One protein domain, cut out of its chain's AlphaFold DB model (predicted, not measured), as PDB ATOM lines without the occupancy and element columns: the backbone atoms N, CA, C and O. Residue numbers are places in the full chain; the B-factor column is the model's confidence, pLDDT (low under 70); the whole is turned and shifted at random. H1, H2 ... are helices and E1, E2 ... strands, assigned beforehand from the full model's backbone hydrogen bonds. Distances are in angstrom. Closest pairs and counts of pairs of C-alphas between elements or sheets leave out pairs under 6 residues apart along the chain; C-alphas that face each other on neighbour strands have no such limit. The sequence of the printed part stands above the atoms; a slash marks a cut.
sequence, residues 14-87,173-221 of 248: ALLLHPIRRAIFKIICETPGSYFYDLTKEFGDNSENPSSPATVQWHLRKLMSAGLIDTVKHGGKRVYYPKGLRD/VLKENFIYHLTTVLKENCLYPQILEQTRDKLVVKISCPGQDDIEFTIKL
ATOM      1  N   ALA A  14     120.938  89.194  91.705       78.12
ATOM      2  CA  ALA A  14     120.643  88.582  90.400       78.12
ATOM      3  C   ALA A  14     119.370  89.148  89.736       78.12
ATOM      4  O   ALA A  14     118.364  89.379  90.396       78.12
ATOM      5  N   LEU A  15     119.431  89.388  88.421       87.38
ATOM      6  CA  LEU A  15     118.315  89.794  87.554       87.38
ATOM      7  C   LEU A  15     117.315  90.780  88.209       87.38
ATOM      8  O   LEU A  15     117.725  91.908  88.495       87.38
ATOM      9  N   LEU A  16     116.058  90.390  88.467       91.94
ATOM     10  CA  LEU A  16     115.011  91.262  89.029       91.94
ATOM     11  C   LEU A  16     115.119  91.511  90.546       91.94
ATOM     12  O   LEU A  16     114.408  92.363  91.077       91.94
ATOM     13  N   LEU A  17     116.048  90.865  91.263       89.06
ATOM     14  CA  LEU A  17     116.341  91.238  92.656       89.06
ATOM     15  C   LEU A  17     116.971  92.638  92.739       89.06
ATOM     16  O   LEU A  17     116.879  93.322  93.759       89.06
ATOM     17  N   HIS A  18     117.606  93.096  91.657       90.62
ATOM     18  CA  HIS A  18     118.172  94.437  91.600       90.62
ATOM     19  C   HIS A  18     117.072  95.491  91.397       90.62
ATOM     20  O   HIS A  18     116.360  95.404  90.395       90.62
ATOM     21  N   PRO A  19     116.972  96.514  92.270       90.38
ATOM     22  CA  PRO A  19     115.878  97.488  92.241       90.38
ATOM     23  C   PRO A  19     115.775  98.207  90.895       90.38
ATOM     24  O   PRO A  19     114.722  98.161  90.275       90.38
ATOM     25  N   ILE A  20     116.892  98.719  90.363       92.88
ATOM     26  CA  ILE A  20     116.893  99.413  89.065       92.88
ATOM     27  C   ILE A  20     116.442  98.500  87.910       92.88
ATOM     28  O   ILE A  20     115.658  98.920  87.070       92.88
ATOM     29  N   ARG A  21     116.855  97.221  87.862       94.81
ATOM     30  CA  ARG A  21     116.398  96.317  86.784       94.81
ATOM     31  C   ARG A  21     114.921  95.997  86.895       94.81
ATOM     32  O   ARG A  21     114.263  95.863  85.873       94.81
ATOM     33  N   ARG A  22     114.419  95.861  88.120       94.44
ATOM     34  CA  ARG A  22     113.003  95.630  88.381       94.44
ATOM     35  C   ARG A  22     112.163  96.842  87.993       94.44
ATOM     36  O   ARG A  22     111.155  96.657  87.330       94.44
ATOM     37  N   ALA A  23     112.624  98.048  88.324       94.56
ATOM     38  CA  ALA A  23     111.993  99.295  87.910       94.56
ATOM     39  C   ALA A  23     111.987  99.447  86.380       94.56
ATOM     40  O   ALA A  23     110.926  99.640  85.804       94.56
ATOM     41  N   ILE A  24     113.129  99.244  85.706       96.00
ATOM     42  CA  ILE A  24     113.208  99.280  84.232       96.00
ATOM     43  C   ILE A  24     112.248  98.262  83.608       96.00
ATOM     44  O   ILE A  24     111.508  98.595  82.689       96.00
ATOM     45  N   PHE A  25     112.259  97.016  84.094       96.62
ATOM     46  CA  PHE A  25     111.381  95.972  83.572       96.62
ATOM     47  C   PHE A  25     109.902  96.321  83.770       96.62
ATOM     48  O   PHE A  25     109.115  96.123  82.850       96.62
ATOM     49  N   LYS A  26     109.544  96.875  84.936       95.38
ATOM     50  CA  LYS A  26     108.191  97.358  85.229       95.38
ATOM     51  C   LYS A  26     107.778  98.455  84.247       95.38
ATOM     52  O   LYS A  26     106.782  98.266  83.566       95.38
ATOM     53  N   ILE A  27     108.578  99.512  84.083       93.69
ATOM     54  CA  ILE A  27     108.275 100.616  83.150       93.69
ATOM     55  C   ILE A  27     108.059 100.088  81.726       93.69
ATOM     56  O   ILE A  27     107.062 100.408  81.100       93.69
ATOM     57  N   ILE A  28     108.929  99.199  81.235       95.25
ATOM     58  CA  ILE A  28     108.780  98.598  79.897       95.25
ATOM     59  C   ILE A  28     107.483  97.777  79.769       95.25
ATOM     60  O   ILE A  28     106.884  97.712  78.697       95.25
ATOM     61  N   CYS A  29     107.034  97.124  80.844       94.69
ATOM     62  CA  CYS A  29     105.763  96.401  80.828       94.69
ATOM     63  C   CYS A  29     104.563  97.348  80.776       94.69
ATOM     64  O   CYS A  29     103.632  97.091  80.014       94.69
ATOM     65  N   GLU A  30     104.595  98.417  81.563       92.38
ATOM     66  CA  GLU A  30     103.449  99.296  81.811       92.38
ATOM     67  C   GLU A  30     103.329 100.443  80.805       92.38
ATOM     68  O   GLU A  30     102.229 100.923  80.562       92.38
ATOM     69  N   THR A  31     104.433 100.840  80.171       90.31
ATOM     70  CA  THR A  31     104.482 101.927  79.191       90.31
ATOM     71  C   THR A  31     104.894 101.373  77.821       90.31
ATOM     72  O   THR A  31     106.083 101.263  77.519       90.31
ATOM     73  N   PRO A  32     103.934 100.991  76.961       90.94
ATOM     74  CA  PRO A  32     104.234 100.572  75.599       90.94
ATOM     75  C   PRO A  32     104.903 101.689  74.786       90.94
ATOM     76  O   PRO A  32     104.640 102.881  74.968       90.94
ATOM     77  N   GLY A  33     105.759 101.301  73.849       89.00
ATOM     78  CA  GLY A  33     106.442 102.214  72.944       89.00
ATOM     79  C   GLY A  33     107.576 103.021  73.584       89.00
ATOM     80  O   GLY A  33     108.021 103.988  72.969       89.00
ATOM     81  N   SER A  34     108.050 102.653  74.783       89.62
ATOM     82  CA  SER A  34     109.134 103.361  75.476       89.62
ATOM     83  C   SER A  34     110.464 103.320  74.723       89.62
ATOM     84  O   SER A  34     110.994 102.256  74.377       89.62
ATOM     85  N   TYR A  35     111.065 104.498  74.565       91.69
ATOM     86  CA  TYR A  35     112.416 104.660  74.046       91.69
ATOM     87  C   TYR A  35     113.465 104.680  75.157       91.69
ATOM     88  O   TYR A  35     113.171 104.834  76.341       91.69
ATOM     89  N   PHE A  36     114.741 104.599  74.765       91.31
ATOM     90  CA  PHE A  36     115.850 104.758  75.711       91.31
ATOM     91  C   PHE A  36     115.773 106.074  76.500       91.31
ATOM     92  O   PHE A  36     116.013 106.074  77.702       91.31
ATOM     93  N   TYR A  37     115.436 107.176  75.825       89.12
ATOM     94  CA  TYR A  37     115.371 108.496  76.447       89.12
ATOM     95  C   TYR A  37     114.273 108.585  77.515       89.12
ATOM     96  O   TYR A  37     114.555 109.041  78.624       89.12
ATOM     97  N   ASP A  38     113.075 108.066  77.224       86.69
ATOM     98  CA  ASP A  38     111.965 108.006  78.186       86.69
ATOM     99  C   ASP A  38     112.394 107.249  79.443       86.69
ATOM    100  O   ASP A  38     112.270 107.751  80.555       86.69
ATOM    101  N   LEU A  39     113.027 106.084  79.260       89.81
ATOM    102  CA  LEU A  39     113.546 105.297  80.374       89.81
ATOM    103  C   LEU A  39     114.565 106.084  81.199       89.81
ATOM    104  O   LEU A  39     114.532 106.020  82.417       89.81
ATOM    105  N   THR A  40     115.477 106.831  80.572       91.12
ATOM    106  CA  THR A  40     116.473 107.607  81.327       91.12
ATOM    107  C   THR A  40     115.877 108.765  82.124       91.12
ATOM    108  O   THR A  40     116.433 109.096  83.168       91.12
ATOM    109  N   LYS A  41     114.750 109.347  81.689       89.56
ATOM    110  CA  LYS A  41     114.043 110.391  82.449       89.56
ATOM    111  C   LYS A  41     113.497 109.862  83.770       89.56
ATOM    112  O   LYS A  41     113.701 110.498  84.801       89.56
ATOM    113  N   GLU A  42     112.915 108.665  83.747       88.75
ATOM    114  CA  GLU A  42     112.388 107.984  84.940       88.75
ATOM    115  C   GLU A  42     113.464 107.694  86.002       88.75
ATOM    116  O   GLU A  42     113.147 107.477  87.170       88.75
ATOM    117  N   PHE A  43     114.749 107.711  85.622       92.12
ATOM    118  CA  PHE A  43     115.887 107.518  86.529       92.12
ATOM    119  C   PHE A  43     116.746 108.779  86.718       92.12
ATOM    120  O   PHE A  43     117.904 108.673  87.129       92.12
ATOM    121  N   GLY A  44     116.210 109.970  86.432       88.75
ATOM    122  CA  GLY A  44     116.900 111.240  86.666       88.75
ATOM    123  C   GLY A  44     117.178 111.531  88.150       88.75
ATOM    124  O   GLY A  44     116.781 110.775  89.040       88.75
ATOM    125  N   ASP A  45     117.835 112.661  88.424       84.94
ATOM    126  CA  ASP A  45     118.321 113.030  89.766       84.94
ATOM    127  C   ASP A  45     117.220 113.089  90.841       84.94
ATOM    128  O   ASP A  45     117.480 112.810  92.008       84.94
ATOM    129  N   ASN A  46     115.982 113.394  90.442       84.38
ATOM    130  CA  ASN A  46     114.824 113.500  91.336       84.38
ATOM    131  C   ASN A  46     114.008 112.197  91.459       84.38
ATOM    132  O   ASN A  46     112.942 112.201  92.073       84.38
ATOM    133  N   SER A  47     114.457 111.097  90.847       85.81
ATOM    134  CA  SER A  47     113.747 109.813  90.893       85.81
ATOM    135  C   SER A  47     113.999 109.053  92.201       85.81
ATOM    136  O   SER A  47     114.955 109.317  92.924       85.81
ATOM    137  N   GLU A  48     113.169 108.047  92.496       83.50
ATOM    138  CA  GLU A  48     113.385 107.134  93.633       83.50
ATOM    139  C   GLU A  48     114.717 106.365  93.513       83.50
ATOM    140  O   GLU A  48     115.334 106.000  94.514       83.50
ATOM    141  N   ASN A  49     115.176 106.115  92.281       84.69
ATOM    142  CA  ASN A  49     116.380 105.336  91.994       84.69
ATOM    143  C   ASN A  49     117.311 106.057  90.995       84.69
ATOM    144  O   ASN A  49     117.525 105.537  89.892       84.69
ATOM    145  N   PRO A  50     117.915 107.207  91.358       89.75
ATOM    146  CA  PRO A  50     118.721 107.997  90.433       89.75
ATOM    147  C   PRO A  50     119.848 107.168  89.821       89.75
ATOM    148  O   PRO A  50     120.622 106.512  90.525       89.75
ATOM    149  N   SER A  51     119.917 107.155  88.493       92.81
ATOM    150  CA  SER A  51     120.860 106.333  87.740       92.81
ATOM    151  C   SER A  51     121.339 107.064  86.499       92.81
ATOM    152  O   SER A  51     120.553 107.592  85.720       92.81
ATOM    153  N   SER A  52     122.646 107.016  86.240       94.75
ATOM    154  CA  SER A  52     123.185 107.581  85.003       94.75
ATOM    155  C   SER A  52     122.673 106.825  83.763       94.75
ATOM    156  O   SER A  52     122.459 105.606  83.834       94.75
ATOM    157  N   PRO A  53     122.574 107.476  82.585       94.12
ATOM    158  CA  PRO A  53     122.181 106.810  81.339       94.12
ATOM    159  C   PRO A  53     123.021 105.565  81.013       94.12
ATOM    160  O   PRO A  53     122.491 104.536  80.594       94.12
ATOM    161  N   ALA A  54     124.331 105.607  81.285       95.25
ATOM    162  CA  ALA A  54     125.220 104.456  81.112       95.25
ATOM    163  C   ALA A  54     124.829 103.266  82.013       95.25
ATOM    164  O   ALA A  54     124.896 102.108  81.590       95.25
ATOM    165  N   THR A  55     124.376 103.547  83.238       94.56
ATOM    166  CA  THR A  55     123.908 102.538  84.200       94.56
ATOM    167  C   THR A  55     122.585 101.923  83.745       94.56
ATOM    168  O   THR A  55     122.461 100.696  83.708       94.56
ATOM    169  N   VAL A  56     121.627 102.747  83.303       95.94
ATOM    170  CA  VAL A  56     120.359 102.285  82.708       95.94
ATOM    171  C   VAL A  56     120.634 101.396  81.492       95.94
ATOM    172  O   VAL A  56     120.107 100.286  81.397       95.94
ATOM    173  N   GLN A  57     121.540 101.810  80.601       95.81
ATOM    174  CA  GLN A  57     121.899 101.016  79.427       95.81
ATOM    175  C   GLN A  57     122.554  99.677  79.788       95.81
ATOM    176  O   GLN A  57     122.277  98.655  79.154       95.81
ATOM    177  N   TRP A  58     123.403  99.644  80.817       95.50
ATOM    178  CA  TRP A  58     123.963  98.391  81.320       95.50
ATOM    179  C   TRP A  58     122.870  97.443  81.828       95.50
ATOM    180  O   TRP A  58     122.873  96.250  81.505       95.50
ATOM    181  N   HIS A  59     121.909  97.968  82.583       95.69
ATOM    182  CA  HIS A  59     120.780  97.202  83.095       95.69
ATOM    183  C   HIS A  59     119.871  96.667  81.981       95.69
ATOM    184  O   HIS A  59     119.520  95.486  82.020       95.69
ATOM    185  N   LEU A  60     119.581  97.476  80.959       96.38
ATOM    186  CA  LEU A  60     118.858  97.045  79.758       96.38
ATOM    187  C   LEU A  60     119.573  95.892  79.054       96.38
ATOM    188  O   LEU A  60     118.955  94.871  78.764       96.38
ATOM    189  N   ARG A  61     120.897  95.987  78.857       96.00
ATOM    190  CA  ARG A  61     121.689  94.887  78.276       96.00
ATOM    191  C   ARG A  61     121.573  93.599  79.086       96.00
ATOM    192  O   ARG A  61     121.488  92.524  78.500       96.00
ATOM    193  N   LYS A  62     121.542  93.687  80.420       95.25
ATOM    194  CA  LYS A  62     121.346  92.515  81.288       95.25
ATOM    195  C   LYS A  62     119.946  91.915  81.163       95.25
ATOM    196  O   LYS A  62     119.848  90.694  81.110       95.25
ATOM    197  N   LEU A  63     118.902  92.739  81.084       96.75
ATOM    198  CA  LEU A  63     117.526  92.272  80.883       96.75
ATOM    199  C   LEU A  63     117.338  91.625  79.500       96.75
ATOM    200  O   LEU A  63     116.734  90.558  79.416       96.75
ATOM    201  N   MET A  64     117.919  92.211  78.446       96.38
ATOM    202  CA  MET A  64     117.925  91.635  77.093       96.38
ATOM    203  C   MET A  64     118.679  90.305  77.045       96.38
ATOM    204  O   MET A  64     118.170  89.327  76.509       96.38
ATOM    205  N   SER A  65     119.867  90.237  77.659       94.44
ATOM    206  CA  SER A  65     120.672  89.003  77.695       94.44
ATOM    207  C   SER A  65     119.966  87.863  78.431       94.44
ATOM    208  O   SER A  65     120.184  86.703  78.111       94.44
ATOM    209  N   ALA A  66     119.134  88.191  79.424       93.94
ATOM    210  CA  ALA A  66     118.309  87.221  80.135       93.94
ATOM    211  C   ALA A  66     117.008  86.870  79.392       93.94
ATOM    212  O   ALA A  66     116.281  85.993  79.838       93.94
ATOM    213  N   GLY A  67     116.686  87.561  78.296       95.44
ATOM    214  CA  GLY A  67     115.477  87.320  77.516       95.44
ATOM    215  C   GLY A  67     114.190  87.869  78.135       95.44
ATOM    216  O   GLY A  67     113.118  87.470  77.702       95.44
ATOM    217  N   LEU A  68     114.244  88.777  79.115       96.56
ATOM    218  CA  LEU A  68     113.025  89.401  79.661       96.56
ATOM    219  C   LEU A  68     112.451  90.484  78.741       96.56
ATOM    220  O   LEU A  68     111.242  90.691  78.700       96.56
ATOM    221  N   ILE A  69     113.321  91.170  78.003       97.38
ATOM    222  CA  ILE A  69     112.952  92.245  77.080       97.38
ATOM    223  C   ILE A  69     113.654  92.045  75.738       97.38
ATOM    224  O   ILE A  69     114.646  91.315  75.645       97.38
ATOM    225  N   ASP A  70     113.159  92.725  74.716       96.56
ATOM    226  CA  ASP A  70     113.807  92.870  73.417       96.56
ATOM    227  C   ASP A  70     113.728  94.327  72.940       96.56
ATOM    228  O   ASP A  70     113.193  95.198  73.632       96.56
ATOM    229  N   THR A  71     114.288  94.606  71.766       96.25
ATOM    230  CA  THR A  71     114.231  95.929  71.148       96.25
ATOM    231  C   THR A  71     113.929  95.862  69.657       96.25
ATOM    232  O   THR A  71     114.251  94.894  68.969       96.25
ATOM    233  N   VAL A  72     113.292  96.911  69.139       94.88
ATOM    234  CA  VAL A  72     113.054  97.112  67.712       94.88
ATOM    235  C   VAL A  72     113.414  98.547  67.332       94.88
ATOM    236  O   VAL A  72     113.197  99.478  68.107       94.88
ATOM    237  N   LYS A  73     114.004  98.736  66.145       91.69
ATOM    238  CA  LYS A  73     114.241 100.075  65.590       91.69
ATOM    239  C   LYS A  73     112.959 100.570  64.919       91.69
ATOM    240  O   LYS A  73     112.386  99.852  64.097       91.69
ATOM    241  N   HIS A  74     112.528 101.778  65.257       88.00
ATOM    242  CA  HIS A  74     111.384 102.446  64.642       88.00
ATOM    243  C   HIS A  74     111.574 103.967  64.723       88.00
ATOM    244  O   HIS A  74     111.969 104.464  65.775       88.00
ATOM    245  N   GLY A  75     111.372 104.685  63.611       80.50
ATOM    246  CA  GLY A  75     111.563 106.143  63.551       80.50
ATOM    247  C   GLY A  75     112.949 106.602  64.029       80.50
ATOM    248  O   GLY A  75     113.050 107.484  64.871       80.50
ATOM    249  N   GLY A  76     114.018 105.903  63.625       85.62
ATOM    250  CA  GLY A  76     115.395 106.182  64.075       85.62
ATOM    251  C   GLY A  76     115.713 105.773  65.523       85.62
ATOM    252  O   GLY A  76     116.873 105.537  65.859       85.62
ATOM    253  N   LYS A  77     114.696 105.577  66.366       87.56
ATOM    254  CA  LYS A  77     114.823 105.294  67.799       87.56
ATOM    255  C   LYS A  77     114.779 103.789  68.091       87.56
ATOM    256  O   LYS A  77     114.282 102.979  67.305       87.56
ATOM    257  N   ARG A  78     115.333 103.397  69.244       91.75
ATOM    258  CA  ARG A  78     115.223 102.034  69.796       91.75
ATOM    259  C   ARG A  78     114.063 101.980  70.780       91.75
ATOM    260  O   ARG A  78     114.148 102.601  71.838       91.75
ATOM    261  N   VAL A  79     113.035 101.220  70.423       93.81
ATOM    262  CA  VAL A  79     111.885 100.904  71.276       93.81
ATOM    263  C   VAL A  79     112.208  99.629  72.044       93.81
ATOM    264  O   VAL A  79     112.693  98.664  71.442       93.81
ATOM    265  N   TYR A  80     111.990  99.623  73.356       95.62
ATOM    266  CA  TYR A  80     112.160  98.434  74.195       95.62
ATOM    267  C   TYR A  80     110.806  97.850  74.543       95.62
ATOM    268  O   TYR A  80     109.883  98.593  74.855       95.62
ATOM    269  N   TYR A  81     110.709  96.525  74.527       95.56
ATOM    270  CA  TYR A  81     109.453  95.852  74.810       95.56
ATOM    271  C   TYR A  81     109.632  94.544  75.586       95.56
ATOM    272  O   TYR A  81     110.668  93.879  75.473       95.56
ATOM    273  N   PRO A  82     108.637  94.164  76.401       95.62
ATOM    274  CA  PRO A  82     108.659  92.943  77.198       95.62
ATOM    275  C   PRO A  82     108.387  91.703  76.340       95.62
ATOM    276  O   PRO A  82     107.369  91.614  75.649       95.62
ATOM    277  N   LYS A  83     109.260  90.690  76.425       94.94
ATOM    278  CA  LYS A  83     109.043  89.429  75.700       94.94
ATOM    279  C   LYS A  83     107.830  88.688  76.249       94.94
ATOM    280  O   LYS A  83     107.701  88.496  77.455       94.94
ATOM    281  N   GLY A  84     106.971  88.231  75.343       92.19
ATOM    282  CA  GLY A  84     105.788  87.433  75.663       92.19
ATOM    283  C   GLY A  84     104.555  88.245  76.057       92.19
ATOM    284  O   GLY A  84     103.471  87.672  76.047       92.19
ATOM    285  N   LEU A  85     104.683  89.545  76.353       93.25
ATOM    286  CA  LEU A  85     103.533  90.401  76.670       93.25
ATOM    287  C   LEU A  85     102.952  91.066  75.418       93.25
ATOM    288  O   LEU A  85     101.762  90.923  75.145       93.25
ATOM    289  N   ARG A  86     103.799  91.749  74.640       92.69
ATOM    290  CA  ARG A  86     103.426  92.417  73.386       92.69
ATOM    291  C   ARG A  86     104.450  92.119  72.300       92.69
ATOM    292  O   ARG A  86     105.636  91.939  72.578       92.69
ATOM    293  N   ASP A  87     103.964  92.067  71.067       91.50
ATOM    294  CA  ASP A  87     104.799  91.854  69.891       91.50
ATOM    295  C   ASP A  87     105.366  93.182  69.376       91.50
ATOM    296  O   ASP A  87     104.839  94.263  69.653       91.50
ATOM    297  N   VAL A 173      97.236  93.291  77.377       87.50
ATOM    298  CA  VAL A 173      96.710  92.336  78.364       87.50
ATOM    299  C   VAL A 173      97.763  91.323  78.789       87.50
ATOM    300  O   VAL A 173      98.544  90.826  77.974       87.50
ATOM    301  N   LEU A 174      97.748  90.964  80.070       89.44
ATOM    302  CA  LEU A 174      98.565  89.903  80.645       89.44
ATOM    303  C   LEU A 174      98.056  88.544  80.168       89.44
ATOM    304  O   LEU A 174      97.052  88.013  80.643       89.44
ATOM    305  N   LYS A 175      98.774  87.975  79.206       89.44
ATOM    306  CA  LYS A 175      98.498  86.651  78.648       89.44
ATOM    307  C   LYS A 175      99.280  85.569  79.397       89.44
ATOM    308  O   LYS A 175     100.328  85.820  79.991       89.44
ATOM    309  N   GLU A 176      98.796  84.331  79.329       91.06
ATOM    310  CA  GLU A 176      99.451  83.180  79.969       91.06
ATOM    311  C   GLU A 176     100.883  82.962  79.463       91.06
ATOM    312  O   GLU A 176     101.773  82.623  80.243       91.06
ATOM    313  N   ASN A 177     101.133  83.218  78.174       92.19
ATOM    314  CA  ASN A 177     102.463  83.112  77.575       92.19
ATOM    315  C   ASN A 177     103.473  84.078  78.222       92.19
ATOM    316  O   ASN A 177     104.614  83.681  78.447       92.19
ATOM    317  N   PHE A 178     103.068  85.303  78.569       94.94
ATOM    318  CA  PHE A 178     103.922  86.265  79.261       94.94
ATOM    319  C   PHE A 178     104.337  85.744  80.635       94.94
ATOM    320  O   PHE A 178     105.516  85.759  80.981       94.94
ATOM    321  N   ILE A 179     103.377  85.242  81.408       94.94
ATOM    322  CA  ILE A 179     103.614  84.758  82.773       94.94
ATOM    323  C   ILE A 179     104.470  83.493  82.743       94.94
ATOM    324  O   ILE A 179     105.422  83.361  83.517       94.94
ATOM    325  N   TYR A 180     104.181  82.584  81.814       95.25
ATOM    326  CA  TYR A 180     105.004  81.407  81.571       95.25
ATOM    327  C   TYR A 180     106.444  81.800  81.220       95.25
ATOM    328  O   TYR A 180     107.387  81.299  81.833       95.25
ATOM    329  N   HIS A 181     106.625  82.745  80.294       95.88
ATOM    330  CA  HIS A 181     107.940  83.233  79.884       95.88
ATOM    331  C   HIS A 181     108.703  83.883  81.047       95.88
ATOM    332  O   HIS A 181     109.821  83.476  81.360       95.88
ATOM    333  N   LEU A 182     108.073  84.827  81.753       95.75
ATOM    334  CA  LEU A 182     108.646  85.508  82.915       95.75
ATOM    335  C   LEU A 182     109.082  84.507  83.989       95.75
ATOM    336  O   LEU A 182     110.217  84.550  84.463       95.75
ATOM    337  N   THR A 183     108.199  83.584  84.373       94.06
ATOM    338  CA  THR A 183     108.511  82.602  85.420       94.06
ATOM    339  C   THR A 183     109.599  81.620  84.997       94.06
ATOM    340  O   THR A 183     110.418  81.242  85.838       94.06
ATOM    341  N   THR A 184     109.657  81.247  83.717       93.94
ATOM    342  CA  THR A 184     110.714  80.395  83.154       93.94
ATOM    343  C   THR A 184     112.072  81.080  83.254       93.94
ATOM    344  O   THR A 184     112.977  80.547  83.896       93.94
ATOM    345  N   VAL A 185     112.186  82.310  82.741       92.38
ATOM    346  CA  VAL A 185     113.438  83.081  82.784       92.38
ATOM    347  C   VAL A 185     113.918  83.297  84.222       92.38
ATOM    348  O   VAL A 185     115.113  83.190  84.512       92.38
ATOM    349  N   LEU A 186     113.006  83.574  85.159       91.00
ATOM    350  CA  LEU A 186     113.361  83.731  86.571       91.00
ATOM    351  C   LEU A 186     113.919  82.427  87.166       91.00
ATOM    352  O   LEU A 186     114.985  82.463  87.786       91.00
ATOM    353  N   LYS A 187     113.271  81.281  86.925       88.50
ATOM    354  CA  LYS A 187     113.728  79.961  87.402       88.50
ATOM    355  C   LYS A 187     115.096  79.579  86.851       88.50
ATOM    356  O   LYS A 187     115.956  79.138  87.614       88.50
ATOM    357  N   GLU A 188     115.334  79.809  85.564       88.31
ATOM    358  CA  GLU A 188     116.636  79.574  84.922       88.31
ATOM    359  C   GLU A 188     117.752  80.426  85.543       88.31
ATOM    360  O   GLU A 188     118.896  79.990  85.659       88.31
ATOM    361  N   ASN A 189     117.408  81.617  86.037       84.50
ATOM    362  CA  ASN A 189     118.317  82.501  86.762       84.50
ATOM    363  C   ASN A 189     118.360  82.221  88.279       84.50
ATOM    364  O   ASN A 189     118.796  83.075  89.053       84.50
ATOM    365  N   CYS A 190     117.949  81.018  88.703       83.19
ATOM    366  CA  CYS A 190     117.920  80.564  90.098       83.19
ATOM    367  C   CYS A 190     117.036  81.427  91.018       83.19
ATOM    368  O   CYS A 190     117.301  81.525  92.218       83.19
ATOM    369  N   LEU A 191     115.997  82.055  90.465       84.50
ATOM    370  CA  LEU A 191     114.973  82.780  91.209       84.50
ATOM    371  C   LEU A 191     113.707  81.923  91.287       84.50
ATOM    372  O   LEU A 191     113.343  81.253  90.326       84.50
ATOM    373  N   TYR A 192     113.014  81.958  92.422       86.31
ATOM    374  CA  TYR A 192     111.803  81.163  92.638       86.31
ATOM    375  C   TYR A 192     110.594  82.098  92.729       86.31
ATOM    376  O   TYR A 192     110.275  82.568  93.823       86.31
ATOM    377  N   PRO A 193     109.962  82.438  91.588       91.38
ATOM    378  CA  PRO A 193     108.789  83.295  91.580       91.38
ATOM    379  C   PRO A 193     107.539  82.533  92.033       91.38
ATOM    380  O   PRO A 193     107.307  81.392  91.629       91.38
ATOM    381  N   GLN A 194     106.704  83.215  92.802       94.00
ATOM    382  CA  GLN A 194     105.349  82.839  93.164       94.00
ATOM    383  C   GLN A 194     104.401  83.922  92.645       94.00
ATOM    384  O   GLN A 194     104.588  85.106  92.931       94.00
ATOM    385  N   ILE A 195     103.390  83.520  91.877       95.75
ATOM    386  CA  ILE A 195     102.325  84.428  91.443       95.75
ATOM    387  C   ILE A 195     101.340  84.561  92.602       95.75
ATOM    388  O   ILE A 195     100.775  83.560  93.041       95.75
ATOM    389  N   LEU A 196     101.191  85.776  93.130       95.88
ATOM    390  CA  LEU A 196     100.250  86.074  94.212       95.88
ATOM    391  C   LEU A 196      98.889  86.510  93.667       95.88
ATOM    392  O   LEU A 196      97.858  86.168  94.236       95.88
ATOM    393  N   GLU A 197      98.891  87.239  92.552       95.12
ATOM    394  CA  GLU A 197      97.689  87.746  91.896       95.12
ATOM    395  C   GLU A 197      97.919  87.815  90.386       95.12
ATOM    396  O   GLU A 197      99.004  88.193  89.934       95.12
ATOM    397  N   GLN A 198      96.893  87.461  89.617       92.50
ATOM    398  CA  GLN A 198      96.876  87.556  88.164       92.50
ATOM    399  C   GLN A 198      95.469  87.946  87.701       92.50
ATOM    400  O   GLN A 198      94.511  87.201  87.904       92.50
ATOM    401  N   THR A 199      95.369  89.088  87.031       92.31
ATOM    402  CA  THR A 199      94.189  89.543  86.287       92.31
ATOM    403  C   THR A 199      94.589  89.836  84.834       92.31
ATOM    404  O   THR A 199      95.689  89.486  84.404       92.31
ATOM    405  N   ARG A 200      93.694  90.445  84.044       89.44
ATOM    406  CA  ARG A 200      93.999  90.847  82.657       89.44
ATOM    407  C   ARG A 200      95.003  91.998  82.578       89.44
ATOM    408  O   ARG A 200      95.702  92.115  81.581       89.44
ATOM    409  N   ASP A 201      95.072  92.808  83.619       90.19
ATOM    410  CA  ASP A 201      95.768  94.090  83.688       90.19
ATOM    411  C   ASP A 201      96.740  94.173  84.875       90.19
ATOM    412  O   ASP A 201      97.606  95.035  84.904       90.19
ATOM    413  N   LYS A 202      96.678  93.259  85.845       94.25
ATOM    414  CA  LYS A 202      97.546  93.262  87.022       94.25
ATOM    415  C   LYS A 202      98.209  91.909  87.261       94.25
ATOM    416  O   LYS A 202      97.567  90.861  87.259       94.25
ATOM    417  N   LEU A 203      99.514  91.942  87.519       96.38
ATOM    418  CA  LEU A 203     100.311  90.783  87.919       96.38
ATOM    419  C   LEU A 203     101.098  91.121  89.178       96.38
ATOM    420  O   LEU A 203     101.883  92.068  89.171       96.38
ATOM    421  N   VAL A 204     100.944  90.323  90.232       96.69
ATOM    422  CA  VAL A 204     101.754  90.429  91.451       96.69
ATOM    423  C   VAL A 204     102.645  89.200  91.557       96.69
ATOM    424  O   VAL A 204     102.164  88.066  91.641       96.69
ATOM    425  N   VAL A 205     103.957  89.428  91.554       95.62
ATOM    426  CA  VAL A 205     104.973  88.376  91.631       95.62
ATOM    427  C   VAL A 205     105.817  88.578  92.877       95.62
ATOM    428  O   VAL A 205     106.436  89.623  93.075       95.62
ATOM    429  N   LYS A 206     105.902  87.525  93.681       94.06
ATOM    430  CA  LYS A 206     106.817  87.421  94.809       94.06
ATOM    431  C   LYS A 206     108.008  86.559  94.415       94.06
ATOM    432  O   LYS A 206     107.831  85.469  93.888       94.06
ATOM    433  N   ILE A 207     109.227  87.022  94.657       90.25
ATOM    434  CA  ILE A 207     110.460  86.263  94.440       90.25
ATOM    435  C   ILE A 207     111.076  85.973  95.803       90.25
ATOM    436  O   ILE A 207     111.533  86.892  96.487       90.25
ATOM    437  N   SER A 208     111.123  84.692  96.170       81.69
ATOM    438  CA  SER A 208     111.757  84.283  97.419       81.69
ATOM    439  C   SER A 208     113.277  84.272  97.314       81.69
ATOM    440  O   SER A 208     113.847  83.723  96.364       81.69
ATOM    441  N   CYS A 209     113.939  84.862  98.310       68.75
ATOM    442  CA  CYS A 209     115.393  84.980  98.370       68.75
ATOM    443  C   CYS A 209     115.937  84.224  99.598       68.75
ATOM    444  O   CYS A 209     115.709  84.651 100.726       68.75
ATOM    445  N   PRO A 210     116.680  83.112  99.438       61.47
ATOM    446  CA  PRO A 210     117.166  82.338 100.585       61.47
ATOM    447  C   PRO A 210     118.168  83.113 101.463       61.47
ATOM    448  O   PRO A 210     119.353  83.144 101.152       61.47
ATOM    449  N   GLY A 211     117.740  83.717 102.575       62.00
ATOM    450  CA  GLY A 211     118.620  84.472 103.485       62.00
ATOM    451  C   GLY A 211     118.579  85.999 103.329       62.00
ATOM    452  O   GLY A 211     119.464  86.681 103.844       62.00
ATOM    453  N   GLN A 212     117.573  86.533 102.633       66.62
ATOM    454  CA  GLN A 212     117.168  87.944 102.663       66.62
ATOM    455  C   GLN A 212     115.637  88.031 102.674       66.62
ATOM    456  O   GLN A 212     114.967  87.010 102.537       66.62
ATOM    457  N   ASP A 213     115.102  89.244 102.805       72.19
ATOM    458  CA  ASP A 213     113.669  89.479 102.668       72.19
ATOM    459  C   ASP A 213     113.196  89.139 101.249       72.19
ATOM    460  O   ASP A 213     113.874  89.411 100.249       72.19
ATOM    461  N   ASP A 214     112.019  88.523 101.175       82.88
ATOM    462  CA  ASP A 214     111.345  88.263  99.912       82.88
ATOM    463  C   ASP A 214     111.053  89.590  99.196       82.88
ATOM    464  O   ASP A 214     110.693  90.588  99.822       82.88
ATOM    465  N   ILE A 215     111.184  89.602  97.868       89.50
ATOM    466  CA  ILE A 215     110.860  90.781  97.061       89.50
ATOM    467  C   ILE A 215     109.517  90.560  96.388       89.50
ATOM    468  O   ILE A 215     109.334  89.581  95.671       89.50
ATOM    469  N   GLU A 216     108.613  91.512  96.550       92.88
ATOM    470  CA  GLU A 216     107.364  91.577  95.804       92.88
ATOM    471  C   GLU A 216     107.427  92.710  94.779       92.88
ATOM    472  O   GLU A 216     107.996  93.775  95.035       92.88
ATOM    473  N   PHE A 217     106.865  92.482  93.595       93.38
ATOM    474  CA  PHE A 217     106.600  93.551  92.645       93.38
ATOM    475  C   PHE A 217     105.292  93.329  91.908       93.38
ATOM    476  O   PHE A 217     104.836  92.203  91.715       93.38
ATOM    477  N   THR A 218     104.706  94.444  91.491       95.94
ATOM    478  CA  THR A 218     103.465  94.479  90.729       95.94
ATOM    479  C   THR A 218     103.735  95.072  89.354       95.94
ATOM    480  O   THR A 218     104.465  96.058  89.251       95.94
ATOM    481  N   ILE A 219     103.142  94.475  88.326       94.94
ATOM    482  CA  ILE A 219     102.978  95.061  86.994       94.94
ATOM    483  C   ILE A 219     101.502  95.419  86.854       94.94
ATOM    484  O   ILE A 219     100.653  94.552  87.073       94.94
ATOM    485  N   LYS A 220     101.209  96.674  86.517       93.12
ATOM    486  CA  LYS A 220      99.864  97.167  86.209       93.12
ATOM    487  C   LYS A 220      99.837  97.730  84.796       93.12
ATOM    488  O   LYS A 220     100.468  98.737  84.511       93.12
ATOM    489  N   LEU A 221      99.121  97.058  83.916       88.94
ATOM    490  CA  LEU A 221      98.832  97.529  82.578       88.94
ATOM    491  C   LEU A 221      97.653  98.481  82.697       88.94
ATOM    492  O   LEU A 221      96.528  98.054  82.929       88.94
TER     493      LEU A 221
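AT A GLANCE: This is residues 14 to 87 and 173 to 221 of the 248 residues of the protein "Helix-turn-helix domain-containing protein" of Candidatus Bathyarchaeota archaeon (UniProt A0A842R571). A three-stranded antiparallel sheet, E3 E4 E5, has helix H4 over its E3 side, and helix H1 sits in the middle of the domain between strand E5 and a second part. That second part is the hairpin E1 and E2, with H1, H2 and H3 gathered round it. The printed part has 123 residues, with four named helices and five named strands in the order H1 H2 H3 E1 E2 H4 E3 E4 E5, of the mixed class, helices and strands. The whole is compact and rounded, with a radius of gyration of the C-alphas of 14.0 A and spans of 39 by 31 by 24 A.

IN THESE COORDINATES: In the larger sheet, E3 is residues 192 to 198, 16.8 A long, E4 is residues 202 to 208, 19.8 A, and E5 is residues 215 to 220, 16.7 A, ending at C-alpha 220, (99.864, 97.167, 86.209). H4 is residues 176 to 188, 18.2 A. H1, residues 19 to 30, is 16.3 A long and begins at C-alpha 19, (115.878, 97.488, 92.241). H2 is residues 36 to 42, 10.4 A. H3 is residues 53 to 65, 18.2 A, beginning at C-alpha 53, (122.181, 106.810, 81.339). E1 is residues 69 to 74, 16.2 A, and E2 is residues 77 to 82, 16.7 A.

HOW THE PARTS SIT: E3, E4 and E5 form a meander, each strand the antiparallel neighbour of the one before, with E4 as the inner strand. N 194 and O 206 are 2.7 A apart in the hairpin E3 and E4, and N 207 and O 215 are 2.8 A apart in the hairpin E4 and E5, both within hydrogen-bond range. H4 is on this sheet at a height of 9.5 A, over E3 and along the strands, at 10 degrees to E3 on the local plane. H1 and H4 make two layers with the sheet, helices on one face of it, but H1 only just stands at the sheet's level, at a height of 4.0 A. The closest C-alphas of H1 and E5 are those of Lys 26 and Ile 219, 6.0 A. The closest C-alphas of H1 and E2 are those of Cys 29 and Pro 82, 5.8 A. In the antiparallel hairpin E1 and E2, N 70 and O 81 are 2.8 A apart, within hydrogen-bond range. H1, with residues 20 to 25 alone, touches H3, closest at the C-alphas of Arg 21 and His 59, 5.8 A, and only just about perpendicular at 72 degrees. H2 and H3 only just touch, with 3 pairs of C-alphas within 8 A, the closest Thr 40 and Pro 53 at 5.8 A; H3 does so with residues 53 to 56 alone. H4 is apart from H1, H2 and H3. In H1, H2, H3 and H4 every O i to N i+4 pair is within hydrogen-bond range.

THE WHOLE: The two C-alphas farthest apart are those of Gly 75 and Gly 211, 46.0 A. Residues 88 to 172 are not printed, and C-alphas 87 and 173 are 11.7 A apart across this cut, in the link from E2 to H4. Of the links that are printed whole, H2 to H3 and E4 to E5 are short and the others tight. The mean pLDDT of the printed part is 90.8; residues 209 to 212 are under 70.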